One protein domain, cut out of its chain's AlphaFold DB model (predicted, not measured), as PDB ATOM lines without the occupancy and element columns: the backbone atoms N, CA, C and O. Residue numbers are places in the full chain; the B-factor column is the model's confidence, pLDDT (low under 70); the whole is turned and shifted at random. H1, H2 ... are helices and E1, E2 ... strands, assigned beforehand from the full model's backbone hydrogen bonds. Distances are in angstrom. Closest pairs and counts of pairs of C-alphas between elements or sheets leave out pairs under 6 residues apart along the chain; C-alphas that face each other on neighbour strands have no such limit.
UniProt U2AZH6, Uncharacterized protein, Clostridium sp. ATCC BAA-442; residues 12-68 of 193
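What this domain is: This is residues 12 to 68 of the 193 residues of an uncharacterized protein of Clostridium sp. ATCC BAA-442 (UniProt U2AZH6). Picture a long helix, H2, reaching out at one end of a loose frame, a wide loop of residues 16 to 33 swinging out toward the other end, and a small two-stranded hairpin of E1 and E2 set crosswise between them. Residues 60 to 68, of which 60 to 67 belong to H2, stick out as a free arm, while the one-turn helix H1 lies near the other end of H2. The printed part has 57 residues, with two named helices and two named strands in the order H1, E1, E2, H2; the sheet, in the order E1 - E2, is antiparallel, and the class is mixed, helices and strands. The whole is loose, with a radius of gyration of the C-alphas of 14.1 A, and elongated, spanning 45 by 28 by 17 A.

How they stand to each other: Start at H1, residues 12 to 15, and look ahead to H2, residues 50 to 67. The two only just touch, with 3 pairs of C-alphas within 8 A, and H2 does so with residues 52 to 56 alone; the closest C-alphas are those of Ile 14 and Leu 56, 6.9 A apart. Next find E1, residues 34 to 37, and E2, residues 40 to 43, antiparallel neighbours that form a hairpin, with 152 degrees between their directions. The C-alphas of Ile 34 and Trp 43 face each other at 4.6 A. Look there for N 35 and O 42, 2.8 A apart, and N 40 and O 37, 2.9 A apart, both within hydrogen-bond range. H1 and E2 are apart, and so are E1 and H2. In H2, 13 of 14 pairs of O i and N i+4 are within hydrogen-bond range; H1 is too short for such a pair.

Where its parts are: Find C-alpha 12 at (40.325, 17.069, -27.736), where H1 begins; it ends at Trp 15. From C-alpha 34 at (51.982, 20.018, -28.412), E1 runs 10.2 A to Asp 37. E2 runs 10.0 A from Arg 40 to Trp 43. H2 runs 26.2 A from Gln 50 to C-alpha 67 at (32.839, 30.928, -46.666).

The domain as a whole: The two C-alphas farthest apart are those of Pro 24 and Arg 68, 46.2 A. Without residues 60 to 68, which stand free, the body of 48 residues spans 32 by 28 by 17 A. The printed part has no cut. The link from H1 to E1, 18 residues, is long; that from E1 to E2 is tight, and that from E2 to H2 is short. The mean pLDDT of the printed part is 89.7, and residue 68 alone is under 70.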
ATOM      1  N   LYS A  12      41.216  17.927 -28.536       93.62
ATOM      2  CA  LYS A  12      40.325  17.069 -27.736       93.62
ATOM      3  C   LYS A  12      38.907  16.948 -28.312       93.62
ATOM      4  O   LYS A  12      38.263  15.938 -28.064       93.62
ATOM      5  N   ASP A  13      38.422  17.970 -29.016       93.38
ATOM      6  CA  ASP A  13      37.077  17.979 -29.601       93.38
ATOM      7  C   ASP A  13      37.069  17.214 -30.932       93.38
ATOM      8  O   ASP A  13      36.053  16.639 -31.299       93.38
ATOM      9  N   ILE A  14      38.214  17.172 -31.626       93.31
ATOM     10  CA  ILE A  14      38.371  16.476 -32.908       93.31
ATOM     11  C   ILE A  14      38.680  14.994 -32.691       93.31
ATOM     12  O   ILE A  14      38.018  14.130 -33.252       93.31
ATOM     13  N   TRP A  15      39.680  14.688 -31.864       94.06
ATOM     14  CA  TRP A  15      40.205  13.329 -31.724       94.06
ATOM     15  C   TRP A  15      39.855  12.656 -30.390       94.06
ATOM     16  O   TRP A  15      40.236  11.504 -30.161       94.06
ATOM     17  N   GLY A  16      39.176  13.363 -29.483       93.62
ATOM     18  CA  GLY A  16      38.904  12.882 -28.131       93.62
ATOM     19  C   GLY A  16      40.155  12.805 -27.249       93.62
ATOM     20  O   GLY A  16      41.244  13.268 -27.595       93.62
ATOM     21  N   LYS A  17      40.003  12.194 -26.067       93.25
ATOM     22  CA  LYS A  17      41.150  11.798 -25.239       93.25
ATOM     23  C   LYS A  17      41.742  10.499 -25.772       93.25
ATOM     24  O   LYS A  17      41.019   9.523 -25.967       93.25
ATOM     25  N   LYS A  18      43.061  10.461 -25.936       93.38
ATOM     26  CA  LYS A  18      43.782   9.285 -26.428       93.38
ATOM     27  C   LYS A  18      44.296   8.462 -25.257       93.38
ATOM     28  O   LYS A  18      44.946   8.990 -24.356       93.38
ATOM     29  N   LYS A  19      43.988   7.164 -25.254       91.38
ATOM     30  CA  LYS A  19      44.578   6.217 -24.302       91.38
ATOM     31  C   LYS A  19      46.024   5.962 -24.704       91.38
ATOM     32  O   LYS A  19      46.287   5.694 -25.870       91.38
ATOM     33  N   ILE A  20      46.931   6.030 -23.736       90.75
ATOM     34  CA  ILE A  20      48.351   5.767 -23.961       90.75
ATOM     35  C   ILE A  20      48.643   4.346 -23.479       90.75
ATOM     36  O   ILE A  20      48.545   4.096 -22.271       90.75
ATOM     37  N   PRO A  21      48.956   3.400 -24.383       85.88
ATOM     38  CA  PRO A  21      49.303   2.044 -23.990       85.88
ATOM     39  C   PRO A  21      50.489   2.052 -23.026       85.88
ATOM     40  O   PRO A  21      51.427   2.828 -23.190       85.88
ATOM     41  N   ASN A  22      50.449   1.172 -22.027       83.94
ATOM     42  CA  ASN A  22      51.555   0.932 -21.096       83.94
ATOM     43  C   ASN A  22      52.009   2.151 -20.265       83.94
ATOM     44  O   ASN A  22      53.101   2.127 -19.703       83.94
ATOM     45  N   ASN A  23      51.182   3.197 -20.128       84.12
ATOM     46  CA  ASN A  23      51.489   4.343 -19.269       84.12
ATOM     47  C   ASN A  23      50.641   4.324 -17.975       84.12
ATOM     48  O   ASN A  23      49.431   4.569 -18.032       84.12
ATOM     49  N   PRO A  24      51.245   4.082 -16.793       84.50
ATOM     50  CA  PRO A  24      50.513   3.974 -15.529       84.50
ATOM     51  C   PRO A  24      49.981   5.314 -15.000       84.50
ATOM     52  O   PRO A  24      49.089   5.297 -14.148       84.50
ATOM     53  N   TYR A  25      50.494   6.444 -15.500       85.81
ATOM     54  CA  TYR A  25      50.123   7.799 -15.079       85.81
ATOM     55  C   TYR A  25      48.966   8.384 -15.906       85.81
ATOM     56  O   TYR A  25      48.203   9.205 -15.405       85.81
ATOM     57  N   LEU A  26      48.773   7.926 -17.148       87.56
ATOM     58  CA  LEU A  26      47.749   8.432 -18.077       87.56
ATOM     59  C   LEU A  26      46.577   7.452 -18.263       87.56
ATOM     60  O   LEU A  26      46.087   7.243 -19.373       87.56
ATOM     61  N   ARG A  27      46.089   6.861 -17.164       82.50
ATOM     62  CA  ARG A  27      45.038   5.815 -17.186       82.50
ATOM     63  C   ARG A  27      43.732   6.267 -17.844       82.50
ATOM     64  O   ARG A  27      43.078   5.489 -18.530       82.50
ATOM     65  N   ASN A  28      43.384   7.540 -17.673       87.19
ATOM     66  CA  ASN A  28      42.163   8.139 -18.220       87.19
ATOM     67  C   ASN A  28      42.364   8.738 -19.625       87.19
ATOM     68  O   ASN A  28      41.489   9.447 -20.130       87.19
ATOM     69  N   GLY A  29      43.519   8.472 -20.241       90.31
ATOM     70  CA  GLY A  29      43.946   9.082 -21.491       90.31
ATOM     71  C   GLY A  29      44.341  10.551 -21.344       90.31
ATOM     72  O   GLY A  29      44.181  11.175 -20.294       90.31
ATOM     73  N   VAL A  30      44.860  11.108 -22.430       92.81
ATOM     74  CA  VAL A  30      45.362  12.481 -22.504       92.81
ATOM     75  C   VAL A  30      44.677  13.231 -23.640       92.81
ATOM     76  O   VAL A  30      44.378  12.654 -24.685       92.81
ATOM     77  N   ALA A  31      44.385  14.514 -23.429       94.25
ATOM     78  CA  ALA A  31      43.984  15.389 -24.524       94.25
ATOM     79  C   ALA A  31      45.225  15.660 -25.389       94.25
ATOM     80  O   ALA A  31      46.216  16.149 -24.838       94.25
ATOM     81  N   PRO A  32      45.206  15.357 -26.698       95.69
ATOM     82  CA  PRO A  32      46.353  15.616 -27.557       95.69
ATOM     83  C   PRO A  32      46.726  17.097 -27.521       95.69
ATOM     84  O   PRO A  32      45.853  17.960 -27.611       95.69
ATOM     85  N   HIS A  33      48.011  17.386 -27.351       94.31
ATOM     86  CA  HIS A  33      48.557  18.734 -27.404       94.31
ATOM     87  C   HIS A  33      50.055  18.682 -27.691       94.31
ATOM     88  O   HIS A  33      50.722  17.672 -27.450       94.31
ATOM     89  N   ILE A  34      50.558  19.795 -28.208       94.44
ATOM     90  CA  ILE A  34      51.982  20.018 -28.412       94.44
ATOM     91  C   ILE A  34      52.545  20.549 -27.097       94.44
ATOM     92  O   ILE A  34      51.953  21.432 -26.472       94.44
ATOM     93  N   TRP A  35      53.667  19.986 -26.678       92.88
ATOM     94  CA  TRP A  35      54.412  20.415 -25.508       92.88
ATOM     95  C   TRP A  35      55.736  21.040 -25.936       92.88
ATOM     96  O   TRP A  35      56.315  20.667 -26.958       92.88
ATOM     97  N   VAL A  36      56.171  22.026 -25.155       93.50
ATOM     98  CA  VAL A  36      57.398  22.787 -25.379       93.50
ATOM     99  C   VAL A  36      58.249  22.702 -24.118       93.50
ATOM    100  O   VAL A  36      57.756  23.015 -23.033       93.50
ATOM    101  N   ASP A  37      59.506  22.299 -24.275       88.88
ATOM    102  CA  ASP A  37      60.508  22.226 -23.208       88.88
ATOM    103  C   ASP A  37      61.855  22.734 -23.697       88.88
ATOM    104  O   ASP A  37      62.514  22.107 -24.532       88.88
ATOM    105  N   GLY A  38      62.219  23.926 -23.227       90.69
ATOM    106  CA  GLY A  38      63.286  24.715 -23.834       90.69
ATOM    107  C   GLY A  38      63.020  24.913 -25.328       90.69
ATOM    108  O   GLY A  38      61.969  25.423 -25.715       90.69
ATOM    109  N   ASP A  39      63.953  24.450 -26.158       92.62
ATOM    110  CA  ASP A  39      63.864  24.519 -27.621       92.62
ATOM    111  C   ASP A  39      63.170  23.299 -28.255       92.62
ATOM    112  O   ASP A  39      63.017  23.225 -29.478       92.62
ATOM    113  N   ARG A  40      62.750  22.310 -27.455       92.06
ATOM    114  CA  ARG A  40      62.108  21.099 -27.969       92.06
ATOM    115  C   ARG A  40      60.600  21.293 -28.058       92.06
ATOM    116  O   ARG A  40      59.931  21.449 -27.043       92.06
ATOM    117  N   ILE A  41      60.069  21.208 -29.275       95.06
ATOM    118  CA  ILE A  41      58.632  21.220 -29.565       95.06
ATOM    119  C   ILE A  41      58.250  19.832 -30.078       95.06
ATOM    120  O   ILE A  41      58.767  19.399 -31.107       95.06
ATOM    121  N   ASP A  42      57.377  19.127 -29.361       94.56
ATOM    122  CA  ASP A  42      56.980  17.757 -29.709       94.56
ATOM    123  C   ASP A  42      55.552  17.437 -29.232       94.56
ATOM    124  O   ASP A  42      54.944  18.186 -28.462       94.56
ATOM    125  N   TRP A  43      54.990  16.315 -29.675       94.31
ATOM    126  CA  TRP A  43      53.691  15.849 -29.197       94.31
ATOM    127  C   TRP A  43      53.790  15.222 -27.804       94.31
ATOM    128  O   TRP A  43      54.574  14.302 -27.559       94.31
ATOM    129  N   TYR A  44      52.929  15.656 -26.881       92.19
ATOM    130  CA  TYR A  44      52.905  15.080 -25.540       92.19
ATOM    131  C   TYR A  44      52.180  13.731 -25.523       92.19
ATOM    132  O   TYR A  44      50.957  13.667 -25.668       92.19
ATOM    133  N   ALA A  45      52.940  12.656 -25.292       90.88
ATOM    134  CA  ALA A  45      52.501  11.268 -25.087       90.88
ATOM    135  C   ALA A  45      51.730  10.590 -26.244       90.88
ATOM    136  O   ALA A  45      51.740   9.363 -26.329       90.88
ATOM    137  N   TYR A  46      51.096  11.344 -27.144       92.75
ATOM    138  CA  TYR A  46      50.364  10.845 -28.304       92.75
ATOM    139  C   TYR A  46      50.788  11.573 -29.575       92.75
ATOM    140  O   TYR A  46      50.565  12.774 -29.685       92.75
ATOM    141  N   HIS A  47      51.311  10.831 -30.549       93.94
ATOM    142  CA  HIS A  47      51.655  11.357 -31.868       93.94
ATOM    143  C   HIS A  47      50.494  11.083 -32.835       93.94
ATOM    144  O   HIS A  47      50.179   9.910 -33.055       93.94
ATOM    145  N   PRO A  48      49.846  12.120 -33.400       94.38
ATOM    146  CA  PRO A  48      48.746  11.932 -34.334       94.38
ATOM    147  C   PRO A  48      49.157  11.126 -35.562       94.38
ATOM    148  O   PRO A  48      50.230  11.337 -36.134       94.38
ATOM    149  N   SER A  49      48.281  10.213 -35.972       94.75
ATOM    150  CA  SER A  49      48.449   9.425 -37.187       94.75
ATOM    151  C   SER A  49      48.115  10.251 -38.434       94.75
ATOM    152  O   SER A  49      47.588  11.363 -38.362       94.75
ATOM    153  N   GLN A  50      48.370   9.684 -39.614       95.19
ATOM    154  CA  GLN A  50      47.947  10.299 -40.873       95.19
ATOM    155  C   GLN A  50      46.423  10.517 -40.932       95.19
ATOM    156  O   GLN A  50      45.977  11.542 -41.443       95.19
ATOM    157  N   GLU A  51      45.635   9.594 -40.378       94.88
ATOM    158  CA  GLU A  51      44.171   9.699 -40.313       94.88
ATOM    159  C   GLU A  51      43.727  10.843 -39.392       94.88
ATOM    160  O   GLU A  51      42.825  11.603 -39.745       94.88
ATOM    161  N   ASP A  52      44.395  11.032 -38.248       94.69
ATOM    162  CA  ASP A  52      44.116  12.162 -37.355       94.69
ATOM    163  C   ASP A  52      44.340  13.503 -38.089       94.69
ATOM    164  O   ASP A  52      43.494  14.403 -38.032       94.69
ATOM    165  N   TYR A  53      45.444  13.629 -38.837       93.69
ATOM    166  CA  TYR A  53      45.712  14.818 -39.655       93.69
ATOM    167  C   TYR A  53      44.686  15.008 -40.778       93.69
ATOM    168  O   TYR A  53      44.305  16.145 -41.063       93.69
ATOM    169  N   GLN A  54      44.220  13.926 -41.407       94.12
ATOM    170  CA  GLN A  54      43.160  13.993 -42.415       94.12
ATOM    171  C   GLN A  54      41.854  14.522 -41.818       94.12
ATOM    172  O   GLN A  54      41.250  15.414 -42.409       94.12
ATOM    173  N   GLN A  55      41.457  14.061 -40.628       94.50
ATOM    174  CA  GLN A  55      40.261  14.559 -39.940       94.50
ATOM    175  C   GLN A  55      40.371  16.050 -39.597       94.50
ATOM    176  O   GLN A  55      39.462  16.821 -39.900       94.50
ATOM    177  N   LEU A  56      41.502  16.482 -39.023       93.19
ATOM    178  CA  LEU A  56      41.745  17.898 -38.720       93.19
ATOM    179  C   LEU A  56      41.678  18.760 -39.990       93.19
ATOM    180  O   LEU A  56      41.056  19.824 -39.988       93.19
ATOM    181  N   ARG A  57      42.296  18.287 -41.080       91.94
ATOM    182  CA  ARG A  57      42.279  18.970 -42.377       91.94
ATOM    183  C   ARG A  57      40.869  19.056 -42.950       91.94
ATOM    184  O   ARG A  57      40.523  20.108 -43.478       91.94
ATOM    185  N   GLN A  58      40.075  17.993 -42.843       90.12
ATOM    186  CA  GLN A  58      38.703  17.977 -43.340       90.12
ATOM    187  C   GLN A  58      37.840  19.004 -42.602       90.12
ATOM    188  O   GLN A  58      37.220  19.833 -43.252       90.12
ATOM    189  N   ILE A  59      37.895  19.048 -41.268       90.44
ATOM    190  CA  ILE A  59      37.114  20.010 -40.467       90.44
ATOM    191  C   ILE A  59      37.507  21.457 -40.789       90.44
ATOM    192  O   ILE A  59      36.647  22.322 -40.950       90.44
ATOM    193  N   ALA A  60      38.811  21.735 -40.903       88.88
ATOM    194  CA  ALA A  60      39.279  23.055 -41.311       88.88
ATOM    195  C   ALA A  60      38.810  23.406 -42.734       88.88
ATOM    196  O   ALA A  60      38.409  24.541 -42.987       88.88
ATOM    197  N   SER A  61      38.828  22.430 -43.649       85.38
ATOM    198  CA  SER A  61      38.328  22.595 -45.014       85.38
ATOM    199  C   SER A  61      36.830  22.890 -45.031       85.38
ATOM    200  O   SER A  61      36.432  23.818 -45.718       85.38
ATOM    201  N   ASP A  62      36.015  22.172 -44.261       85.81
ATOM    202  CA  ASP A  62      34.559  22.357 -44.209       85.81
ATOM    203  C   ASP A  62      34.181  23.756 -43.692       85.81
ATOM    204  O   ASP A  62      33.289  24.418 -44.233       85.81
ATOM    205  N   TYR A  63      34.911  24.257 -42.688       85.19
ATOM    206  CA  TYR A  63      34.744  25.635 -42.228       85.19
ATOM    207  C   TYR A  63      35.092  26.638 -43.331       85.19
ATOM    208  O   TYR A  63      34.296  27.527 -43.615       85.19
ATOM    209  N   VAL A  64      36.240  26.482 -44.000       82.94
ATOM    210  CA  VAL A  64      36.628  27.363 -45.115       82.94
ATOM    211  C   VAL A  64      35.621  27.285 -46.268       82.94
ATOM    212  O   VAL A  64      35.274  28.319 -46.835       82.94
ATOM    213  N   GLU A  65      35.102  26.097 -46.586       75.94
ATOM    214  CA  GLU A  65      34.068  25.887 -47.610       75.94
ATOM    215  C   GLU A  65      32.765  26.624 -47.289       75.94
ATOM    216  O   GLU A  65      32.113  27.135 -48.198       75.94
ATOM    217  N   THR A  66      32.422  26.782 -46.008       72.50
ATOM    218  CA  THR A  66      31.248  27.568 -45.589       72.50
ATOM    219  C   THR A  66      31.353  29.036 -46.033       72.50
ATOM    220  O   THR A  66      30.348  29.643 -46.400       72.50
ATOM    221  N   PHE A  67      32.569  29.591 -46.106       71.06
ATOM    222  CA  PHE A  67      32.839  30.928 -46.666       71.06
ATOM    223  C   PHE A  67      33.201  30.899 -48.150       71.06
ATOM    224  O   PHE A  67      33.349  31.947 -48.777       71.06
ATOM    225  N   ARG A  68      33.351  29.710 -48.740       61.16
ATOM    226  CA  ARG A  68      33.713  29.544 -50.152       61.16
ATOM    227  C   ARG A  68      32.529  29.674 -51.107       61.16
ATOM    228  O   ARG A  68      32.706  29.571 -52.322       61.16
TER     229      ARG A  68